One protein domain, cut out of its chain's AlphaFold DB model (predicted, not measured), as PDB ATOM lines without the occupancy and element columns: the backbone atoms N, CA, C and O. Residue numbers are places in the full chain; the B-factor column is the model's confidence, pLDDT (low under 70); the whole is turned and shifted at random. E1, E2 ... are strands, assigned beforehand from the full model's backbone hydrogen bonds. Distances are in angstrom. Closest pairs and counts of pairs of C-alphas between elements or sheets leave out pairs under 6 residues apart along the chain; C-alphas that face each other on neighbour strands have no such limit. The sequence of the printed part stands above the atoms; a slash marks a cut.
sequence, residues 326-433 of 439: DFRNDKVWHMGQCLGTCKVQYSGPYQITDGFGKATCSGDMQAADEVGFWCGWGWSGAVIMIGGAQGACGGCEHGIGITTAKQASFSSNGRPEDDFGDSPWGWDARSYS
ATOM      1  N   ASP A 326     -22.321  -3.593   5.489       95.38
ATOM      2  CA  ASP A 326     -21.681  -4.645   4.705       95.38
ATOM      3  C   ASP A 326     -22.062  -4.495   3.231       95.38
ATOM      4  O   ASP A 326     -23.245  -4.644   2.892       95.38
ATOM      5  N   PHE A 327     -21.067  -4.188   2.397       94.19
ATOM      6  CA  PHE A 327     -21.195  -3.922   0.961       94.19
ATOM      7  C   PHE A 327     -20.419  -4.921   0.100       94.19
ATOM      8  O   PHE A 327     -20.168  -4.680  -1.076       94.19
ATOM      9  N   ARG A 328     -20.021  -6.054   0.684       93.12
ATOM     10  CA  ARG A 328     -19.338  -7.130  -0.038       93.12
ATOM     11  C   ARG A 328     -20.229  -7.748  -1.110       93.12
ATOM     12  O   ARG A 328     -21.455  -7.727  -0.989       93.12
ATOM     13  N   ASN A 329     -19.587  -8.398  -2.079       91.06
ATOM     14  CA  ASN A 329     -20.236  -9.171  -3.141       91.06
ATOM     15  C   ASN A 329     -21.282  -8.332  -3.894       91.06
ATOM     16  O   ASN A 329     -22.478  -8.623  -3.839       91.06
ATOM     17  N   ASP A 330     -20.817  -7.256  -4.536       87.12
ATOM     18  CA  ASP A 330     -21.613  -6.375  -5.406       87.12
ATOM     19  C   ASP A 330     -22.785  -5.635  -4.746       87.12
ATOM     20  O   ASP A 330     -23.615  -5.015  -5.419       87.12
ATOM     21  N   LYS A 331     -22.878  -5.658  -3.415       91.06
ATOM     22  CA  LYS A 331     -23.955  -4.961  -2.723       91.06
ATOM     23  C   LYS A 331     -23.747  -3.449  -2.791       91.06
ATOM     24  O   LYS A 331     -22.760  -2.909  -2.301       91.06
ATOM     25  N   VAL A 332     -24.742  -2.765  -3.349       91.19
ATOM     26  CA  VAL A 332     -24.781  -1.302  -3.444       91.19
ATOM     27  C   VAL A 332     -24.793  -0.683  -2.053       91.19
ATOM     28  O   VAL A 332     -25.600  -1.092  -1.212       91.19
ATOM     29  N   TRP A 333     -23.938   0.316  -1.815       90.56
ATOM     30  CA  TRP A 333     -23.869   0.946  -0.498       90.56
ATOM     31  C   TRP A 333     -24.951   1.983  -0.242       90.56
ATOM     32  O   TRP A 333     -25.827   1.767   0.594       90.56
ATOM     33  N   HIS A 334     -24.921   3.114  -0.937       83.31
ATOM     34  CA  HIS A 334     -25.923   4.158  -0.766       83.31
ATOM     35  C   HIS A 334     -25.930   5.112  -1.962       83.31
ATOM     36  O   HIS A 334     -24.894   5.358  -2.569       83.31
ATOM     37  N   MET A 335     -27.101   5.671  -2.276       82.81
ATOM     38  CA  MET A 335     -27.289   6.692  -3.311       82.81
ATOM     39  C   MET A 335     -27.730   8.010  -2.683       82.81
ATOM     40  O   MET A 335     -28.685   8.030  -1.914       82.81
ATOM     41  N   GLY A 336     -27.064   9.114  -3.008       84.81
ATOM     42  CA  GLY A 336     -27.485  10.450  -2.585       84.81
ATOM     43  C   GLY A 336     -26.854  10.983  -1.299       84.81
ATOM     44  O   GLY A 336     -27.219  12.077  -0.890       84.81
ATOM     45  N   GLN A 337     -25.954  10.238  -0.641       88.62
ATOM     46  CA  GLN A 337     -25.226  10.725   0.542       88.62
ATOM     47  C   GLN A 337     -23.915   9.960   0.783       88.62
ATOM     48  O   GLN A 337     -23.708   8.885   0.217       88.62
ATOM     49  N   CYS A 338     -23.069  10.510   1.653       92.00
ATOM     50  CA  CYS A 338     -21.978   9.799   2.318       92.00
ATOM     51  C   CYS A 338     -22.468   9.251   3.662       92.00
ATOM     52  O   CYS A 338     -23.155   9.955   4.401       92.00
ATOM     53  N   LEU A 339     -22.114   8.012   4.009       95.06
ATOM     54  CA  LEU A 339     -22.595   7.374   5.243       95.06
ATOM     55  C   LEU A 339     -21.896   7.890   6.508       95.06
ATOM     56  O   LEU A 339     -22.412   7.742   7.615       95.06
ATOM     57  N   GLY A 340     -20.748   8.543   6.353       94.38
ATOM     58  CA  GLY A 340     -20.124   9.329   7.406       94.38
ATOM     59  C   GLY A 340     -19.079  10.273   6.844       94.38
ATOM     60  O   GLY A 340     -18.553  10.029   5.764       94.38
ATOM     61  N   THR A 341     -18.763  11.332   7.582       94.62
ATOM     62  CA  THR A 341     -17.780  12.333   7.162       94.62
ATOM     63  C   THR A 341     -16.810  12.676   8.288       94.62
ATOM     64  O   THR A 341     -17.087  12.451   9.472       94.62
ATOM     65  N   CYS A 342     -15.644  13.197   7.917       95.88
ATOM     66  CA  CYS A 342     -14.644  13.732   8.831       95.88
ATOM     67  C   CYS A 342     -14.042  15.017   8.270       95.88
ATOM     68  O   CYS A 342     -13.728  15.088   7.083       95.88
ATOM     69  N   LYS A 343     -13.796  16.000   9.142       95.69
ATOM     70  CA  LYS A 343     -13.067  17.215   8.771       95.69
ATOM     71  C   LYS A 343     -11.612  16.906   8.452       95.69
ATOM     72  O   LYS A 343     -10.947  16.181   9.199       95.69
ATOM     73  N   VAL A 344     -11.110  17.517   7.385       94.75
ATOM     74  CA  VAL A 344      -9.719  17.396   6.954       94.75
ATOM     75  C   VAL A 344      -9.028  18.739   6.832       94.75
ATOM     76  O   VAL A 344      -9.616  19.765   6.502       94.75
ATOM     77  N   GLN A 345      -7.721  18.696   7.039       93.38
ATOM     78  CA  GLN A 345      -6.805  19.752   6.668       93.38
ATOM     79  C   GLN A 345      -6.000  19.289   5.456       93.38
ATOM     80  O   GLN A 345      -5.302  18.278   5.516       93.38
ATOM     81  N   TYR A 346      -6.087  20.044   4.365       91.81
ATOM     82  CA  TYR A 346      -5.249  19.838   3.185       91.81
ATOM     83  C   TYR A 346      -3.903  20.537   3.359       91.81
ATOM     84  O   TYR A 346      -3.829  21.644   3.903       91.81
ATOM     85  N   SER A 347      -2.842  19.908   2.868       87.75
ATOM     86  CA  SER A 347      -1.482  20.441   2.912       87.75
ATOM     87  C   SER A 347      -0.659  19.934   1.729       87.75
ATOM     88  O   SER A 347      -1.143  19.168   0.898       87.75
ATOM     89  N   GLY A 348       0.590  20.387   1.625       88.19
ATOM     90  CA  GLY A 348       1.491  19.922   0.576       88.19
ATOM     91  C   GLY A 348       1.000  20.240  -0.845       88.19
ATOM     92  O   GLY A 348       0.212  21.169  -1.040       88.19
ATOM     93  N   PRO A 349       1.472  19.489  -1.855       88.25
ATOM     94  CA  PRO A 349       1.197  19.754  -3.267       88.25
ATOM     95  C   PRO A 349      -0.122  19.131  -3.765       88.25
ATOM     96  O   PRO A 349      -0.207  18.717  -4.921       88.25
ATOM     97  N   TYR A 350      -1.162  19.043  -2.926       85.94
ATOM     98  CA  TYR A 350      -2.408  18.355  -3.295       85.94
ATOM     99  C   TYR A 350      -3.083  18.925  -4.556       85.94
ATOM    100  O   TYR A 350      -3.641  18.168  -5.330       85.94
ATOM    101  N   GLN A 351      -2.987  20.238  -4.811       85.56
ATOM    102  CA  GLN A 351      -3.621  20.898  -5.969       85.56
ATOM    103  C   GLN A 351      -3.001  20.536  -7.324       85.56
ATOM    104  O   GLN A 351      -3.608  20.789  -8.358       85.56
ATOM    105  N   ILE A 352      -1.769  20.029  -7.316       84.69
ATOM    106  CA  ILE A 352      -1.006  19.682  -8.522       84.69
ATOM    107  C   ILE A 352      -0.732  18.178  -8.599       84.69
ATOM    108  O   ILE A 352       0.116  17.737  -9.373       84.69
ATOM    109  N   THR A 353      -1.376  17.397  -7.732       87.06
ATOM    110  CA  THR A 353      -1.200  15.951  -7.680       87.06
ATOM    111  C   THR A 353      -2.228  15.307  -8.606       87.06
ATOM    112  O   THR A 353      -3.418  15.331  -8.325       87.06
ATOM    113  N   ASP A 354      -1.740  14.782  -9.727       85.88
ATOM    114  CA  ASP A 354      -2.516  14.073 -10.752       85.88
ATOM    115  C   ASP A 354      -3.278  12.880 -10.162       85.88
ATOM    116  O   ASP A 354      -2.665  12.111  -9.439       85.88
ATOM    117  N   GLY A 355      -4.574  12.697 -10.428       80.81
ATOM    118  CA  GLY A 355      -5.364  11.623  -9.804       80.81
ATOM    119  C   GLY A 355      -5.706  11.866  -8.325       80.81
ATOM    120  O   GLY A 355      -6.173  10.957  -7.639       80.81
ATOM    121  N   PHE A 356      -5.456  13.071  -7.798       84.00
ATOM    122  CA  PHE A 356      -5.848  13.491  -6.452       84.00
ATOM    123  C   PHE A 356      -6.568  14.844  -6.509       84.00
ATOM    124  O   PHE A 356      -5.973  15.915  -6.389       84.00
ATOM    125  N   GLY A 357      -7.888  14.797  -6.648       72.88
ATOM    126  CA  GLY A 357      -8.724  15.982  -6.773       72.88
ATOM    127  C   GLY A 357      -9.337  16.393  -5.441       72.88
ATOM    128  O   GLY A 357     -10.149  15.669  -4.871       72.88
ATOM    129  N   LYS A 358      -9.011  17.595  -4.953       76.69
ATOM    130  CA  LYS A 358      -9.853  18.275  -3.958       76.69
ATOM    131  C   LYS A 358     -10.956  19.031  -4.694       76.69
ATOM    132  O   LYS A 358     -10.651  19.972  -5.428       76.69
ATOM    133  N   ALA A 359     -12.220  18.734  -4.405       70.44
ATOM    134  CA  ALA A 359     -13.316  19.574  -4.882       70.44
ATOM    135  C   ALA A 359     -13.203  21.005  -4.308       70.44
ATOM    136  O   ALA A 359     -13.077  21.207  -3.097       70.44
ATOM    137  N   THR A 360     -13.247  22.024  -5.170       71.62
ATOM    138  CA  THR A 360     -13.125  23.445  -4.778       71.62
ATOM    139  C   THR A 360     -14.423  24.049  -4.243       71.62
ATOM    140  O   THR A 360     -14.479  25.242  -3.953       71.62
ATOM    141  N   CYS A 361     -15.473  23.248  -4.125       77.12
ATOM    142  CA  CYS A 361     -16.800  23.660  -3.704       77.12
ATOM    143  C   CYS A 361     -17.329  22.719  -2.622       77.12
ATOM    144  O   CYS A 361     -16.853  21.595  -2.457       77.12
ATOM    145  N   SER A 362     -18.324  23.203  -1.889       85.25
ATOM    146  CA  SER A 362     -19.102  22.408  -0.947       85.25
ATOM    147  C   SER A 362     -20.467  22.157  -1.569       85.25
ATOM    148  O   SER A 362     -21.133  23.118  -1.961       85.25
ATOM    149  N   GLY A 363     -20.852  20.891  -1.683       83.12
ATOM    150  CA  GLY A 363     -22.173  20.502  -2.160       83.12
ATOM    151  C   GLY A 363     -23.030  19.944  -1.029       83.12
ATOM    152  O   GLY A 363     -22.576  19.828   0.110       83.12
ATOM    153  N   ASP A 364     -24.279  19.608  -1.344       83.06
ATOM    154  CA  ASP A 364     -25.270  19.196  -0.341       83.06
ATOM    155  C   ASP A 364     -24.911  17.862   0.343       83.06
ATOM    156  O   ASP A 364     -25.314  17.627   1.481       83.06
ATOM    157  N   MET A 365     -24.132  17.001  -0.324       83.81
ATOM    158  CA  MET A 365     -23.672  15.726   0.239       83.81
ATOM    159  C   MET A 365     -22.458  15.861   1.154       83.81
ATOM    160  O   MET A 365     -22.344  15.110   2.121       83.81
ATOM    161  N   GLN A 366     -21.517  16.740   0.806       87.19
ATOM    162  CA  GLN A 366     -20.237  16.860   1.499       87.19
ATOM    163  C   GLN A 366     -19.582  18.214   1.230       87.19
ATOM    164  O   GLN A 366     -19.641  18.748   0.114       87.19
ATOM    165  N   ALA A 367     -18.895  18.743   2.243       88.81
ATOM    166  CA  ALA A 367     -18.129  19.976   2.125       88.81
ATOM    167  C   ALA A 367     -16.721  19.767   1.528       88.81
ATOM    168  O   ALA A 367     -16.123  18.696   1.617       88.81
ATOM    169  N   ALA A 368     -16.140  20.831   0.961       88.38
ATOM    170  CA  ALA A 368     -14.788  20.819   0.384       88.38
ATOM    171  C   ALA A 368     -13.673  20.433   1.378       88.38
ATOM    172  O   ALA A 368     -12.581  20.028   0.973       88.38
ATOM    173  N   ASP A 369     -13.911  20.630   2.676       91.25
ATOM    174  CA  ASP A 369     -12.983  20.394   3.784       91.25
ATOM    175  C   ASP A 369     -13.265  19.072   4.516       91.25
ATOM    176  O   ASP A 369     -12.914  18.916   5.687       91.25
ATOM    177  N   GLU A 370     -13.891  18.114   3.831       92.69
ATOM    178  CA  GLU A 370     -14.257  16.814   4.384       92.69
ATOM    179  C   GLU A 370     -13.726  15.643   3.553       92.69
ATOM    180  O   GLU A 370     -13.444  15.757   2.357       92.69
ATOM    181  N   VAL A 371     -13.591  14.506   4.233       94.06
ATOM    182  CA  VAL A 371     -13.569  13.174   3.624       94.06
ATOM    183  C   VAL A 371     -14.829  12.428   4.023       94.06
ATOM    184  O   VAL A 371     -15.274  12.545   5.168       94.06
ATOM    185  N   GLY A 372     -15.372  11.650   3.095       94.06
ATOM    186  CA  GLY A 372     -16.601  10.883   3.269       94.06
ATOM    187  C   GLY A 372     -16.361   9.397   3.135       94.06
ATOM    188  O   GLY A 372     -15.497   8.982   2.374       94.06
ATOM    189  N   PHE A 373     -17.139   8.598   3.853       95.88
ATOM    190  CA  PHE A 373     -17.118   7.142   3.785       95.88
ATOM    191  C   PHE A 373     -18.348   6.637   3.038       95.88
ATOM    192  O   PHE A 373     -19.468   7.056   3.347       95.88
ATOM    193  N   TRP A 374     -18.137   5.711   2.100       94.94
ATOM    194  CA  TRP A 374     -19.189   5.057   1.313       94.94
ATOM    195  C   TRP A 374     -20.139   6.055   0.651       94.94
ATOM    196  O   TRP A 374     -21.349   6.060   0.888       94.94
ATOM    197  N   CYS A 375     -19.571   6.944  -0.155       92.19
ATOM    198  CA  CYS A 375     -20.325   7.960  -0.874       92.19
ATOM    199  C   CYS A 375     -20.792   7.405  -2.218       92.19
ATOM    200  O   CYS A 375     -20.049   6.694  -2.898       92.19
ATOM    201  N   GLY A 376     -22.016   7.734  -2.619       90.19
ATOM    202  CA  GLY A 376     -22.531   7.363  -3.933       90.19
ATOM    203  C   GLY A 376     -23.486   8.409  -4.482       90.19
ATOM    204  O   GLY A 376     -24.395   8.860  -3.781       90.19
ATOM    205  N   TRP A 377     -23.300   8.775  -5.748       85.69
ATOM    206  CA  TRP A 377     -24.175   9.692  -6.474       85.69
ATOM    207  C   TRP A 377     -24.275   9.295  -7.942       85.69
ATOM    208  O   TRP A 377     -23.268   9.082  -8.624       85.69
ATOM    209  N   GLY A 378     -25.508   9.242  -8.446       81.94
ATOM    210  CA  GLY A 378     -25.777   8.884  -9.832       81.94
ATOM    211  C   GLY A 378     -25.200   7.510 -10.160       81.94
ATOM    212  O   GLY A 378     -25.713   6.497  -9.694       81.94
ATOM    213  N   TRP A 379     -24.156   7.489 -10.989       81.06
ATOM    214  CA  TRP A 379     -23.511   6.266 -11.483       81.06
ATOM    215  C   TRP A 379     -22.102   6.049 -10.926       81.06
ATOM    216  O   TRP A 379     -21.375   5.210 -11.452       81.06
ATOM    217  N   SER A 380     -21.737   6.805  -9.890       84.62
ATOM    218  CA  SER A 380     -20.396   6.859  -9.312       84.62
ATOM    219  C   SER A 380     -20.425   6.619  -7.807       84.62
ATOM    220  O   SER A 380     -21.433   6.889  -7.140       84.62
ATOM    221  N   GLY A 381     -19.309   6.153  -7.260       89.56
ATOM    222  CA  GLY A 381     -19.106   6.107  -5.822       89.56
ATOM    223  C   GLY A 381     -17.647   5.959  -5.430       89.56
ATOM    224  O   GLY A 381     -16.803   5.626  -6.257       89.56
ATOM    225  N   ALA A 382     -17.390   6.184  -4.146       91.94
ATOM    226  CA  ALA A 382     -16.080   6.027  -3.538       91.94
ATOM    227  C   ALA A 382     -16.205   5.424  -2.136       91.94
ATOM    228  O   ALA A 382     -17.089   5.813  -1.359       91.94
ATOM    229  N   VAL A 383     -15.286   4.521  -1.784       94.94
ATOM    230  CA  VAL A 383     -15.158   4.031  -0.401       94.94
ATOM    231  C   VAL A 383     -14.716   5.171   0.513       94.94
ATOM    232  O   VAL A 383     -15.289   5.346   1.590       94.94
ATOM    233  N   ILE A 384     -13.743   5.974   0.069       94.81
ATOM    234  CA  ILE A 384     -13.324   7.211   0.735       94.81
ATOM    235  C   ILE A 384     -13.347   8.347  -0.284       94.81
ATOM    236  O   ILE A 384     -12.455   8.443  -1.121       94.81
ATOM    237  N   MET A 385     -14.337   9.229  -0.203       92.12
ATOM    238  CA  MET A 385     -14.465  10.387  -1.092       92.12
ATOM    239  C   MET A 385     -13.718  11.598  -0.527       92.12
ATOM    240  O   MET A 385     -13.851  11.900   0.662       92.12
ATOM    241  N   ILE A 386     -12.964  12.317  -1.362       90.62
ATOM    242  CA  ILE A 386     -12.120  13.450  -0.937       90.62
ATOM    243  C   ILE A 386     -12.689  14.781  -1.447       90.62
ATOM    244  O   ILE A 386     -12.702  15.019  -2.646       90.62
ATOM    245  N   GLY A 387     -13.096  15.694  -0.561       83.94
ATOM    246  CA  GLY A 387     -13.650  17.003  -0.947       83.94
ATOM    247  C   GLY A 387     -15.167  16.987  -1.166       83.94
ATOM    248  O   GLY A 387     -15.832  16.020  -0.820       83.94
ATOM    249  N   GLY A 388     -15.744  18.074  -1.677       79.69
ATOM    250  CA  GLY A 388     -17.201  18.212  -1.790       79.69
ATOM    251  C   GLY A 388     -17.820  17.429  -2.949       79.69
ATOM    252  O   GLY A 388     -17.156  17.181  -3.946       79.69
ATOM    253  N   ALA A 389     -19.103  17.083  -2.828       79.06
ATOM    254  CA  ALA A 389     -19.865  16.371  -3.860       79.06
ATOM    255  C   ALA A 389     -21.290  16.915  -3.998       79.06
ATOM    256  O   ALA A 389     -21.840  17.443  -3.029       79.06
ATOM    257  N   GLN A 390     -21.887  16.717  -5.182       71.31
ATOM    258  CA  GLN A 390     -23.201  17.223  -5.607       71.31
ATOM    259  C   GLN A 390     -23.220  18.728  -5.952       71.31
ATOM    260  O   GLN A 390     -22.460  19.543  -5.433       71.31
ATOM    261  N   GLY A 391     -24.110  19.117  -6.874       70.94
ATOM    262  CA  GLY A 391     -24.283  20.506  -7.304       70.94
ATOM    263  C   GLY A 391     -23.122  20.987  -8.175       70.94
ATOM    264  O   GLY A 391     -22.787  20.353  -9.173       70.94
ATOM    265  N   ALA A 392     -22.494  22.103  -7.794       67.06
ATOM    266  CA  ALA A 392     -21.333  22.654  -8.503       67.06
ATOM    267  C   ALA A 392     -20.067  21.773  -8.398       67.06
ATOM    268  O   ALA A 392     -19.078  22.071  -9.063       67.06
ATOM    269  N   CYS A 393     -20.100  20.714  -7.578       70.19
ATOM    270  CA  CYS A 393     -18.959  19.837  -7.300       70.19
ATOM    271  C   CYS A 393     -18.857  18.594  -8.172       70.19
ATOM    272  O   CYS A 393     -17.850  17.903  -8.098       70.19
ATOM    273  N   GLY A 394     -19.847  18.330  -9.026       73.00
ATOM    274  CA  GLY A 394     -19.856  17.116  -9.840       73.00
ATOM    275  C   GLY A 394     -20.259  15.866  -9.047       73.00
ATOM    276  O   GLY A 394     -21.046  15.960  -8.097       73.00
ATOM    277  N   GLY A 395     -19.797  14.702  -9.519       73.69
ATOM    278  CA  GLY A 395     -20.119  13.371  -8.990       73.69
ATOM    279  C   GLY A 395     -19.334  12.979  -7.731       73.69
ATOM    280  O   GLY A 395     -18.820  13.834  -7.021       73.69
ATOM    281  N   CYS A 396     -19.267  11.673  -7.446       72.94
ATOM    282  CA  CYS A 396     -18.534  11.091  -6.305       72.94
ATOM    283  C   CYS A 396     -17.293  10.297  -6.742       72.94
ATOM    284  O   CYS A 396     -16.804   9.439  -6.011       72.94
ATOM    285  N   GLU A 397     -16.808  10.553  -7.952       72.12
ATOM    286  CA  GLU A 397     -15.720   9.836  -8.627       72.12
ATOM    287  C   GLU A 397     -14.324  10.400  -8.306       72.12
ATOM    288  O   GLU A 397     -13.464  10.487  -9.175       72.12
ATOM    289  N   HIS A 398     -14.100  10.813  -7.055       83.88
ATOM    290  CA  HIS A 398     -12.801  11.310  -6.604       83.88
ATOM    291  C   HIS A 398     -12.481  10.863  -5.171       83.88
ATOM    292  O   HIS A 398     -13.233  11.113  -4.220       83.88
ATOM    293  N   GLY A 399     -11.339  10.202  -4.997       90.06
ATOM    294  CA  GLY A 399     -10.908   9.660  -3.715       90.06
ATOM    295  C   GLY A 399     -10.209   8.309  -3.829       90.06
ATOM    296  O   GLY A 399      -9.402   8.103  -4.728       90.06
ATOM    297  N   ILE A 400     -10.487   7.411  -2.883       93.56
ATOM    298  CA  ILE A 400      -9.916   6.060  -2.792       93.56
ATOM    299  C   ILE A 400     -11.035   5.029  -2.929       93.56
ATOM    300  O   ILE A 400     -12.090   5.157  -2.295       93.56
ATOM    301  N   GLY A 401     -10.762   3.988  -3.713       92.12
ATOM    302  CA  GLY A 401     -11.698   2.928  -4.047       92.12
ATOM    303  C   GLY A 401     -12.884   3.481  -4.823       92.12
ATOM    304  O   GLY A 401     -13.991   3.549  -4.283       92.12
ATOM    305  N   ILE A 402     -12.624   3.954  -6.042       89.88
ATOM    306  CA  ILE A 402     -13.617   4.623  -6.883       89.88
ATOM    307  C   ILE A 402     -14.214   3.653  -7.903       89.88
ATOM    308  O   ILE A 402     -13.547   2.749  -8.401       89.88
ATOM    309  N   THR A 403     -15.496   3.838  -8.210       87.75
ATOM    310  CA  THR A 403     -16.240   2.988  -9.149       87.75
ATOM    311  C   THR A 403     -17.206   3.814  -9.992       87.75
ATOM    312  O   THR A 403     -17.819   4.771  -9.505       87.75
ATOM    313  N   THR A 404     -17.387   3.417 -11.256       83.31
ATOM    314  CA  THR A 404     -18.377   4.002 -12.185       83.31
ATOM    315  C   THR A 404     -19.440   3.003 -12.654       83.31
ATOM    316  O   THR A 404     -20.121   3.205 -13.667       83.31
ATOM    317  N   ALA A 405     -19.626   1.931 -11.887       68.94
ATOM    318  CA  ALA A 405     -20.431   0.730 -12.115       68.94
ATOM    319  C   ALA A 405     -21.948   0.878 -12.395       68.94
ATOM    320  O   ALA A 405     -22.688  -0.106 -12.333       68.94
ATOM    321  N   LYS A 406     -22.466   2.075 -12.707       76.50
ATOM    322  CA  LYS A 406     -23.902   2.457 -12.704       76.50
ATOM    323  C   LYS A 406     -24.521   2.521 -11.308       76.50
ATOM    324  O   LYS A 406     -25.372   3.376 -11.089       76.50
ATOM    325  N   GLN A 407     -24.123   1.639 -10.393       84.56
ATOM    326  CA  GLN A 407     -24.465   1.696  -8.975       84.56
ATOM    327  C   GLN A 407     -23.197   1.611  -8.126       84.56
ATOM    328  O   GLN A 407     -22.306   0.830  -8.434       84.56
ATOM    329  N   ALA A 408     -23.132   2.408  -7.060       89.00
ATOM    330  CA  ALA A 408     -21.987   2.485  -6.162       89.00
ATOM    331  C   ALA A 408     -21.818   1.163  -5.385       89.00
ATOM    332  O   ALA A 408     -22.521   0.913  -4.403       89.00
ATOM    333  N   SER A 409     -20.962   0.290  -5.914       90.75
ATOM    334  CA  SER A 409     -20.728  -1.096  -5.496       90.75
ATOM    335  C   SER A 409     -19.347  -1.547  -5.987       90.75
ATOM    336  O   SER A 409     -18.737  -0.841  -6.781       90.75
ATOM    337  N   PHE A 410     -18.885  -2.726  -5.571       90.00
ATOM    338  CA  PHE A 410     -17.680  -3.355  -6.138       90.00
ATOM    339  C   PHE A 410     -17.925  -4.048  -7.497       90.00
ATOM    340  O   PHE A 410     -17.055  -4.735  -8.009       90.00
ATOM    341  N   SER A 411     -19.126  -3.943  -8.075       86.38
ATOM    342  CA  SER A 411     -19.439  -4.633  -9.326       86.38
ATOM    343  C   SER A 411     -18.967  -3.821 -10.519       86.38
ATOM    344  O   SER A 411     -19.639  -2.867 -10.896       86.38
ATOM    345  N   SER A 412     -17.906  -4.226 -11.211       77.00
ATOM    346  CA  SER A 412     -17.407  -3.444 -12.353       77.00
ATOM    347  C   SER A 412     -18.444  -3.242 -13.476       77.00
ATOM    348  O   SER A 412     -18.449  -2.212 -14.148       77.00
ATOM    349  N   ASN A 413     -19.358  -4.197 -13.719       76.44
ATOM    350  CA  ASN A 413     -20.316  -4.170 -14.843       76.44
ATOM    351  C   ASN A 413     -19.661  -3.838 -16.212       76.44
ATOM    352  O   ASN A 413     -20.302  -3.254 -17.095       76.44
ATOM    353  N   GLY A 414     -18.380  -4.191 -16.386       75.50
ATOM    354  CA  GLY A 414     -17.577  -3.857 -17.567       75.50
ATOM    355  C   GLY A 414     -17.120  -2.393 -17.648       75.50
ATOM    356  O   GLY A 414     -16.780  -1.927 -18.736       75.50
ATOM    357  N   ARG A 415     -17.148  -1.658 -16.532       77.50
ATOM    358  CA  ARG A 415     -16.658  -0.282 -16.384       77.50
ATOM    359  C   ARG A 415     -15.404  -0.225 -15.496       77.50
ATOM    360  O   ARG A 415     -15.167  -1.175 -14.756       77.50
ATOM    361  N   PRO A 416     -14.609   0.858 -15.589       73.88
ATOM    362  CA  PRO A 416     -13.411   1.029 -14.774       73.88
ATOM    363  C   PRO A 416     -13.718   1.128 -13.276       73.88
ATOM    364  O   PRO A 416     -14.697   1.773 -12.873       73.88
ATOM    365  N   GLU A 417     -12.840   0.511 -12.490       84.75
ATOM    366  CA  GLU A 417     -12.693   0.687 -11.051       84.75
ATOM    367  C   GLU A 417     -11.216   0.919 -10.769       84.75
ATOM    368  O   GLU A 417     -10.365   0.213 -11.316       84.75
ATOM    369  N   ASP A 418     -10.930   1.900  -9.925       88.88
ATOM    370  CA  ASP A 418      -9.570   2.349  -9.664       88.88
ATOM    371  C   ASP A 418      -9.353   2.446  -8.149       88.88
ATOM    372  O   ASP A 418     -10.253   2.788  -7.367       88.88
ATOM    373  N   ASP A 419      -8.137   2.127  -7.709       91.94
ATOM    374  CA  ASP A 419      -7.780   2.137  -6.290       91.94
ATOM    375  C   ASP A 419      -7.779   3.559  -5.733       91.94
ATOM    376  O   ASP A 419      -8.090   3.778  -4.559       91.94
ATOM    377  N   PHE A 420      -7.476   4.537  -6.582       92.25
ATOM    378  CA  PHE A 420      -7.703   5.949  -6.323       92.25
ATOM    379  C   PHE A 420      -7.820   6.731  -7.629       92.25
ATOM    380  O   PHE A 420      -7.324   6.296  -8.664       92.25
ATOM    381  N   GLY A 421      -8.409   7.919  -7.566       89.19
ATOM    382  CA  GLY A 421      -8.527   8.766  -8.744       89.19
ATOM    383  C   GLY A 421      -9.300  10.045  -8.496       89.19
ATOM    384  O   GLY A 421      -9.798  10.289  -7.393       89.19
ATOM    385  N   ASP A 422      -9.398  10.860  -9.538       83.19
ATOM    386  CA  ASP A 422     -10.200  12.086  -9.573       83.19
ATOM    387  C   ASP A 422     -11.024  12.243 -10.859       83.19
ATOM    388  O   ASP A 422     -11.601  13.306 -11.110       83.19
ATOM    389  N   SER A 423     -11.098  11.176 -11.661       73.56
ATOM    390  CA  SER A 423     -11.784  11.149 -12.945       73.56
ATOM    391  C   SER A 423     -12.684   9.915 -13.080       73.56
ATOM    392  O   SER A 423     -12.279   8.808 -12.734       73.56
ATOM    393  N   PRO A 424     -13.881  10.044 -13.681       61.91
ATOM    394  CA  PRO A 424     -14.799   8.920 -13.859       61.91
ATOM    395  C   PRO A 424     -14.445   7.960 -15.008       61.91
ATOM    396  O   PRO A 424     -15.185   7.009 -15.252       61.91
ATOM    397  N   TRP A 425     -13.382   8.209 -15.781       65.56
ATOM    398  CA  TRP A 425     -13.152   7.506 -17.055       65.56
ATOM    399  C   TRP A 425     -11.813   6.751 -17.157       65.56
ATOM    400  O   TRP A 425     -11.411   6.403 -18.268       65.56
ATOM    401  N   GLY A 426     -11.148   6.451 -16.034       59.38
ATOM    402  CA  GLY A 426     -10.007   5.521 -15.992       59.38
ATOM    403  C   GLY A 426      -8.702   6.070 -16.582       59.38
ATOM    404  O   GLY A 426      -7.953   5.349 -17.250       59.38
ATOM    405  N   TRP A 427      -8.432   7.359 -16.368       60.78
ATOM    406  CA  TRP A 427      -7.150   8.007 -16.694       60.78
ATOM    407  C   TRP A 427      -6.324   8.304 -15.443       60.78
ATOM    408  O   TRP A 427      -5.565   9.268 -15.416       60.78
ATOM    409  N   ASP A 428      -6.482   7.488 -14.406       68.31
ATOM    410  CA  ASP A 428      -5.903   7.785 -13.106       68.31
ATOM    411  C   ASP A 428      -4.386   7.605 -13.081       68.31
ATOM    412  O   ASP A 428      -3.790   6.848 -13.860       68.31
ATOM    413  N   ALA A 429      -3.748   8.335 -12.167       75.56
ATOM    414  CA  ALA A 429      -2.302   8.388 -12.059       75.56
ATOM    415  C   ALA A 429      -1.696   6.998 -11.819       75.56
ATOM    416  O   ALA A 429      -2.088   6.262 -10.914       75.56
ATOM    417  N   ARG A 430      -0.679   6.659 -12.623       83.75
ATOM    418  CA  ARG A 430       0.070   5.384 -12.547       83.75
ATOM    419  C   ARG A 430       1.552   5.561 -12.220       83.75
ATOM    420  O   ARG A 430       2.316   4.603 -12.197       83.75
ATOM    421  N   SER A 431       1.999   6.797 -12.017       90.44
ATOM    422  CA  SER A 431       3.403   7.100 -11.714       90.44
ATOM    423  C   SER A 431       3.739   6.943 -10.228       90.44
ATOM    424  O   SER A 431       4.916   6.830  -9.881       90.44
ATOM    425  N   TYR A 432       2.726   6.903  -9.360       93.62
ATOM    426  CA  TYR A 432       2.856   6.772  -7.915       93.62
ATOM    427  C   TYR A 432       1.631   6.047  -7.324       93.62
ATOM    428  O   TYR A 432       0.650   5.788  -8.014       93.62
ATOM    429  N   SER A 433       1.689   5.759  -6.024       95.31
ATOM    430  CA  SER A 433       0.573   5.217  -5.236       95.31
ATOM    431  C   SER A 433       0.291   6.088  -4.014       95.31
ATOM    432  O   SER A 433       1.204   6.747  -3.502       95.31
TER     433      SER A 433
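Overview. This is residues 326 to 433 of the 439 residues of the protein "Reverse transcriptase domain-containing protein" of Stylophora pistillata (UniProt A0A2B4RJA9). With little regular structure, this is one twisted sheet amid long loops, its strands E1 to E5 side by side in chain order as a meander, each the antiparallel neighbour of the one before. The printed part has 108 residues, 32 of them in named strands, and no named helix: all strand. It is compact, radius of gyration of the C-alphas 12.7 A, spanning 36 by 32 by 23 A.

Arrangement. Past residues 326 to 339, find edge strand E1, residues 340 to 346, in a hairpin with E2, residues 370 to 377; N 342 and O 371, 2.8 A, are within hydrogen-bond range. E2 bends by 90 degrees at residue 374. Its hairpin with E3, residues 380 to 386, has N 374 and O 383 at 2.9 A. Next comes the hairpin of E3 and E4, residues 399 to 403, with N 400 and O 384 at 2.8 A. E4 and edge strand E5, residues 417 to 421, form the last hairpin, with N 401 and O 419 at 2.8 A.

Along the chain. Find C-alpha 340 at (-20.124, 9.329, 7.406); E1 runs 18.7 A, E2 16.3 A and E3 13.5 A. E5 ends at C-alpha 421, (-8.527, 8.766, -8.744).

Size, cuts and confidence. The printed part has no cut. The links E1 to E2, E3 to E4 and E4 to E5 are long. Look for pLDDT under 70 at residues 392, 405 and 424 to 428.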